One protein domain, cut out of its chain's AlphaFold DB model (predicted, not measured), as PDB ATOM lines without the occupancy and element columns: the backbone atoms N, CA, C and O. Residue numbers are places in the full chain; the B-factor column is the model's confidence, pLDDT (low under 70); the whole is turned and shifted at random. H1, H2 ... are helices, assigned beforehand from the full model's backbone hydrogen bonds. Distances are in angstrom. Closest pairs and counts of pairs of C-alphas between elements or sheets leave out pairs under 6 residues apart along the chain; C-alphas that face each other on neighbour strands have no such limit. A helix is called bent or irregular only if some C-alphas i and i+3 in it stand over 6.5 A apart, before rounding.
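This is residues 76 to 122 of the 270 residues of an uncharacterized protein of Puccinia sorghi (UniProt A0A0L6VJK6). One long helix, H3, makes the length of this domain, and two short helices, H1 and H2, form a small, loosely built head to one side of its first end. Residues 104 to 122, of which 104 to 119 belong to H3, stick out free of the head. The printed part has 47 residues with three named helices, in the order H1, H2, H3, and no named strand; the class is all helix. It is loose, with a radius of gyration of the C-alphas of 13.4 A, and its C-alphas span 41 by 20 by 13 A, only just a rod.

H3 is residues 96 to 119, 32.2 A from C-alpha 96 at (-0.579, -38.248, 28.498) to C-alpha 119 at (12.917, -63.325, 43.523). It is neither bent nor irregular, but only just: C-alphas 116 and 119 are 6.3 A apart. H2 is residues 85 to 91, 10.7 A long, and irregular, with C-alphas 86 and 89 7.0 A apart. H1 is residues 77 to 81, 5.7 A long, with C-alpha 77 at (-8.922, -42.302, 32.696).

H3 touches no helix. H2 is close to H3 but not clearly touching; their closest C-alphas, those of Val 91 and Ile 99, are 7.5 A apart. The two run opposite ways at a steep tilt of 45 degrees. H1 touches H2, the closest C-alphas being those of Val 77 and Val 91, 6.6 A apart. H1 and H3 are apart. In H1 and H3 every O i to N i+4 pair is within hydrogen-bond range; in H2 1 of 3 is, beside 3 of 4 O i to N i+3 pairs.

The two C-alphas farthest apart, those of Thr 93 and Gln 122, are 41.8 A apart. The printed part has no cut, and the links H1 to H2 and H2 to H3 are tight. The mean pLDDT of the printed part is 73.5; residues 76 to 94 are under 70.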
ATOM      1  N   SER A  76      -6.752 -41.576  29.217       49.97
ATOM      2  CA  SER A  76      -5.927 -42.123  30.285       49.97
ATOM      3  C   SER A  76      -6.701 -42.454  31.566       49.97
ATOM      4  O   SER A  76      -6.155 -43.041  32.485       49.97
ATOM      5  N   VAL A  77      -7.970 -42.058  31.630       48.31
ATOM      6  CA  VAL A  77      -8.922 -42.302  32.696       48.31
ATOM      7  C   VAL A  77      -9.367 -43.762  32.742       48.31
ATOM      8  O   VAL A  77      -9.376 -44.287  33.836       48.31
ATOM      9  N   GLU A  78      -9.677 -44.455  31.639       47.38
ATOM     10  CA  GLU A  78     -10.221 -45.836  31.733       47.38
ATOM     11  C   GLU A  78      -9.182 -46.859  32.216       47.38
ATOM     12  O   GLU A  78      -9.473 -47.691  33.072       47.38
ATOM     13  N   LEU A  79      -7.940 -46.748  31.738       50.72
ATOM     14  CA  LEU A  79      -6.825 -47.584  32.198       50.72
ATOM     15  C   LEU A  79      -6.421 -47.260  33.647       50.72
ATOM     16  O   LEU A  79      -6.001 -48.154  34.373       50.72
ATOM     17  N   VAL A  80      -6.574 -46.004  34.087       48.94
ATOM     18  CA  VAL A  80      -6.286 -45.592  35.474       48.94
ATOM     19  C   VAL A  80      -7.465 -45.848  36.421       48.94
ATOM     20  O   VAL A  80      -7.246 -46.083  37.607       48.94
ATOM     21  N   TRP A  81      -8.700 -45.891  35.919       44.88
ATOM     22  CA  TRP A  81      -9.887 -46.259  36.695       44.88
ATOM     23  C   TRP A  81      -9.788 -47.702  37.197       44.88
ATOM     24  O   TRP A  81     -10.149 -47.992  38.332       44.88
ATOM     25  N   LEU A  82      -9.172 -48.578  36.398       51.72
ATOM     26  CA  LEU A  82      -8.784 -49.931  36.801       51.72
ATOM     27  C   LEU A  82      -7.709 -49.974  37.903       51.72
ATOM     28  O   LEU A  82      -7.579 -50.999  38.564       51.72
ATOM     29  N   LEU A  83      -6.930 -48.901  38.095       54.41
ATOM     30  CA  LEU A  83      -5.743 -48.910  38.952       54.41
ATOM     31  C   LEU A  83      -5.964 -48.301  40.343       54.41
ATOM     32  O   LEU A  83      -5.322 -48.778  41.275       54.41
ATOM     33  N   ASN A  84      -6.832 -47.292  40.523       59.97
ATOM     34  CA  ASN A  84      -7.232 -46.779  41.849       59.97
ATOM     35  C   ASN A  84      -8.295 -45.659  41.739       59.97
ATOM     36  O   ASN A  84      -8.045 -44.652  41.074       59.97
ATOM     37  N   GLU A  85      -9.406 -45.734  42.482       57.62
ATOM     38  CA  GLU A  85     -10.380 -44.627  42.619       57.62
ATOM     39  C   GLU A  85      -9.718 -43.330  43.138       57.62
ATOM     40  O   GLU A  85     -10.058 -42.223  42.714       57.62
ATOM     41  N   LEU A  86      -8.686 -43.451  43.979       57.81
ATOM     42  CA  LEU A  86      -7.946 -42.309  44.528       57.81
ATOM     43  C   LEU A  86      -7.013 -41.626  43.511       57.81
ATOM     44  O   LEU A  86      -6.559 -40.510  43.757       57.81
ATOM     45  N   ALA A  87      -6.726 -42.256  42.364       60.34
ATOM     46  CA  ALA A  87      -5.854 -41.690  41.327       60.34
ATOM     47  C   ALA A  87      -6.611 -40.804  40.316       60.34
ATOM     48  O   ALA A  87      -5.995 -40.024  39.585       60.34
ATOM     49  N   ILE A  88      -7.946 -40.871  40.297       60.88
ATOM     50  CA  ILE A  88      -8.815 -40.143  39.356       60.88
ATOM     51  C   ILE A  88      -8.602 -38.612  39.386       60.88
ATOM     52  O   ILE A  88      -8.559 -38.006  38.308       60.88
ATOM     53  N   PRO A  89      -8.441 -37.945  40.551       60.78
ATOM     54  CA  PRO A  89      -8.236 -36.495  40.596       60.78
ATOM     55  C   PRO A  89      -6.912 -36.057  39.955       60.78
ATOM     56  O   PRO A  89      -6.861 -35.016  39.302       60.78
ATOM     57  N   LEU A  90      -5.858 -36.874  40.082       56.59
ATOM     58  CA  LEU A  90      -4.534 -36.592  39.523       56.59
ATOM     59  C   LEU A  90      -4.557 -36.673  37.994       56.59
ATOM     60  O   LEU A  90      -4.063 -35.775  37.314       56.59
ATOM     61  N   VAL A  91      -5.223 -37.685  37.436       58.62
ATOM     62  CA  VAL A  91      -5.332 -37.889  35.982       58.62
ATOM     63  C   VAL A  91      -6.034 -36.733  35.273       58.62
ATOM     64  O   VAL A  91      -5.620 -36.357  34.182       58.62
ATOM     65  N   LYS A  92      -7.051 -36.114  35.890       56.66
ATOM     66  CA  LYS A  92      -7.774 -34.977  35.283       56.66
ATOM     67  C   LYS A  92      -6.891 -33.752  35.032       56.66
ATOM     68  O   LYS A  92      -7.246 -32.916  34.208       56.66
ATOM     69  N   THR A  93      -5.761 -33.649  35.728       62.84
ATOM     70  CA  THR A  93      -4.811 -32.526  35.624       62.84
ATOM     71  C   THR A  93      -3.511 -32.899  34.910       62.84
ATOM     72  O   THR A  93      -2.696 -32.028  34.615       62.84
ATOM     73  N   THR A  94      -3.319 -34.183  34.596       67.12
ATOM     74  CA  THR A  94      -2.044 -34.732  34.132       67.12
ATOM     75  C   THR A  94      -2.132 -35.099  32.650       67.12
ATOM     76  O   THR A  94      -3.045 -35.801  32.221       67.12
ATOM     77  N   ASN A  95      -1.179 -34.629  31.840       79.56
ATOM     78  CA  ASN A  95      -1.140 -34.934  30.407       79.56
ATOM     79  C   ASN A  95      -0.684 -36.386  30.131       79.56
ATOM     80  O   ASN A  95      -0.104 -37.051  30.992       79.56
ATOM     81  N   GLN A  96      -0.918 -36.877  28.908       77.44
ATOM     82  CA  GLN A  96      -0.579 -38.248  28.498       77.44
ATOM     83  C   GLN A  96       0.899 -38.608  28.739       77.44
ATOM     84  O   GLN A  96       1.196 -39.717  29.183       77.44
ATOM     85  N   ALA A  97       1.824 -37.679  28.484       78.25
ATOM     86  CA  ALA A  97       3.259 -37.905  28.659       78.25
ATOM     87  C   ALA A  97       3.641 -38.090  30.135       78.25
ATOM     88  O   ALA A  97       4.447 -38.960  30.470       78.25
ATOM     89  N   ALA A  98       3.029 -37.314  31.028       79.12
ATOM     90  CA  ALA A  98       3.240 -37.439  32.462       79.12
ATOM     91  C   ALA A  98       2.650 -38.749  33.012       79.12
ATOM     92  O   ALA A  98       3.302 -39.407  33.820       79.12
ATOM     93  N   ILE A  99       1.496 -39.201  32.511       80.88
ATOM     94  CA  ILE A  99       0.933 -40.514  32.878       80.88
ATOM     95  C   ILE A  99       1.833 -41.651  32.395       80.88
ATOM     96  O   ILE A  99       2.120 -42.562  33.167       80.88
ATOM     97  N   ALA A 100       2.323 -41.590  31.154       77.38
ATOM     98  CA  ALA A 100       3.248 -42.589  30.622       77.38
ATOM     99  C   ALA A 100       4.548 -42.650  31.439       77.38
ATOM    100  O   ALA A 100       5.014 -43.733  31.790       77.38
ATOM    101  N   THR A 101       5.096 -41.486  31.797       80.06
ATOM    102  CA  THR A 101       6.300 -41.387  32.632       80.06
ATOM    103  C   THR A 101       6.060 -41.978  34.019       80.06
ATOM    104  O   THR A 101       6.861 -42.782  34.489       80.06
ATOM    105  N   HIS A 102       4.936 -41.638  34.654       81.56
ATOM    106  CA  HIS A 102       4.595 -42.154  35.976       81.56
ATOM    107  C   HIS A 102       4.339 -43.667  35.953       81.56
ATOM    108  O   HIS A 102       4.832 -44.387  36.816       81.56
ATOM    109  N   ALA A 103       3.626 -44.182  34.948       82.19
ATOM    110  CA  ALA A 103       3.407 -45.618  34.779       82.19
ATOM    111  C   ALA A 103       4.730 -46.377  34.596       82.19
ATOM    112  O   ALA A 103       4.934 -47.409  35.232       82.19
ATOM    113  N   LEU A 104       5.656 -45.834  33.797       83.25
ATOM    114  CA  LEU A 104       6.991 -46.406  33.620       83.25
ATOM    115  C   LEU A 104       7.792 -46.400  34.931       83.25
ATOM    116  O   LEU A 104       8.443 -47.388  35.262       83.25
ATOM    117  N   GLN A 105       7.728 -45.315  35.705       84.94
ATOM    118  CA  GLN A 105       8.364 -45.248  37.024       84.94
ATOM    119  C   GLN A 105       7.775 -46.289  37.983       84.94
ATOM    120  O   GLN A 105       8.531 -47.037  38.598       84.94
ATOM    121  N   MET A 106       6.447 -46.393  38.060       85.56
ATOM    122  CA  MET A 106       5.765 -47.388  38.891       85.56
ATOM    123  C   MET A 106       6.115 -48.817  38.478       85.56
ATOM    124  O   MET A 106       6.347 -49.661  39.342       85.56
ATOM    125  N   GLN A 107       6.217 -49.084  37.176       84.19
ATOM    126  CA  GLN A 107       6.678 -50.371  36.666       84.19
ATOM    127  C   GLN A 107       8.117 -50.660  37.108       84.19
ATOM    128  O   GLN A 107       8.384 -51.733  37.635       84.19
ATOM    129  N   ASN A 108       9.038 -49.704  36.965       86.19
ATOM    130  CA  ASN A 108      10.433 -49.881  37.378       86.19
ATOM    131  C   ASN A 108      10.574 -50.107  38.893       86.19
ATOM    132  O   ASN A 108      11.361 -50.958  39.321       86.19
ATOM    133  N   LEU A 109       9.801 -49.378  39.709       87.94
ATOM    134  CA  LEU A 109       9.737 -49.614  41.154       87.94
ATOM    135  C   LEU A 109       9.195 -51.013  41.451       87.94
ATOM    136  O   LEU A 109       9.806 -51.741  42.232       87.94
ATOM    137  N   SER A 110       8.096 -51.403  40.802       87.62
ATOM    138  CA  SER A 110       7.509 -52.736  40.951       87.62
ATOM    139  C   SER A 110       8.527 -53.823  40.607       87.62
ATOM    140  O   SER A 110       8.786 -54.689  41.435       87.62
ATOM    141  N   ASN A 111       9.213 -53.719  39.465       88.00
ATOM    142  CA  ASN A 111      10.255 -54.665  39.054       88.00
ATOM    143  C   ASN A 111      11.389 -54.751  40.088       88.00
ATOM    144  O   ASN A 111      11.859 -55.842  40.410       88.00
ATOM    145  N   SER A 112      11.802 -53.616  40.658       88.38
ATOM    146  CA  SER A 112      12.837 -53.579  41.700       88.38
ATOM    147  C   SER A 112      12.380 -54.289  42.981       88.38
ATOM    148  O   SER A 112      13.147 -55.041  43.586       88.38
ATOM    149  N   VAL A 113      11.121 -54.096  43.386       89.94
ATOM    150  CA  VAL A 113      10.513 -54.786  44.534       89.94
ATOM    151  C   VAL A 113      10.367 -56.282  44.255       89.94
ATOM    152  O   VAL A 113      10.767 -57.083  45.096       89.94
ATOM    153  N   LEU A 114       9.871 -56.670  43.076       90.06
ATOM    154  CA  LEU A 114       9.798 -58.063  42.624       90.06
ATOM    155  C   LEU A 114      11.159 -58.743  42.749       90.06
ATOM    156  O   LEU A 114      11.289 -59.773  43.416       90.06
ATOM    157  N   GLN A 115      12.189 -58.120  42.181       91.19
ATOM    158  CA  GLN A 115      13.538 -58.656  42.206       91.19
ATOM    159  C   GLN A 115      14.072 -58.808  43.633       91.19
ATOM    160  O   GLN A 115      14.517 -59.887  44.010       91.19
ATOM    161  N   THR A 116      14.034 -57.743  44.431       90.75
ATOM    162  CA  THR A 116      14.709 -57.700  45.741       90.75
ATOM    163  C   THR A 116      13.934 -58.398  46.854       90.75
ATOM    164  O   THR A 116      14.533 -58.998  47.749       90.75
ATOM    165  N   SER A 117      12.605 -58.316  46.829       89.44
ATOM    166  CA  SER A 117      11.760 -58.784  47.928       89.44
ATOM    167  C   SER A 117      11.321 -60.229  47.748       89.44
ATOM    168  O   SER A 117      11.234 -60.941  48.753       89.44
ATOM    169  N   TYR A 118      11.095 -60.653  46.499       89.75
ATOM    170  CA  TYR A 118      10.515 -61.956  46.181       89.75
ATOM    171  C   TYR A 118      11.501 -62.900  45.499       89.75
ATOM    172  O   TYR A 118      11.637 -64.031  45.954       89.75
ATOM    173  N   LEU A 119      12.189 -62.447  44.448       92.25
ATOM    174  CA  LEU A 119      12.917 -63.325  43.523       92.25
ATOM    175  C   LEU A 119      14.360 -63.627  43.959       92.25
ATOM    176  O   LEU A 119      14.778 -64.778  43.912       92.25
ATOM    177  N   SER A 120      15.112 -62.636  44.450       90.75
ATOM    178  CA  SER A 120      16.534 -62.786  44.826       90.75
ATOM    179  C   SER A 120      16.794 -63.762  45.977       90.75
ATOM    180  O   SER A 120      17.920 -64.207  46.177       90.75
ATOM    181  N   LYS A 121      15.756 -64.073  46.757       90.19
ATOM    182  CA  LYS A 121      15.811 -64.991  47.903       90.19
ATOM    183  C   LYS A 121      15.553 -66.443  47.501       90.19
ATOM    184  O   LYS A 121      15.657 -67.335  48.341       90.19
ATOM    185  N   GLN A 122      15.168 -66.673  46.248       91.88
ATOM    186  CA  GLN A 122      14.773 -67.985  45.765       91.88
ATOM    187  C   GLN A 122      15.972 -68.736  45.214       91.88
ATOM    188  O   GLN A 122      16.792 -68.191  44.484       91.88
TER     189      GLN A 122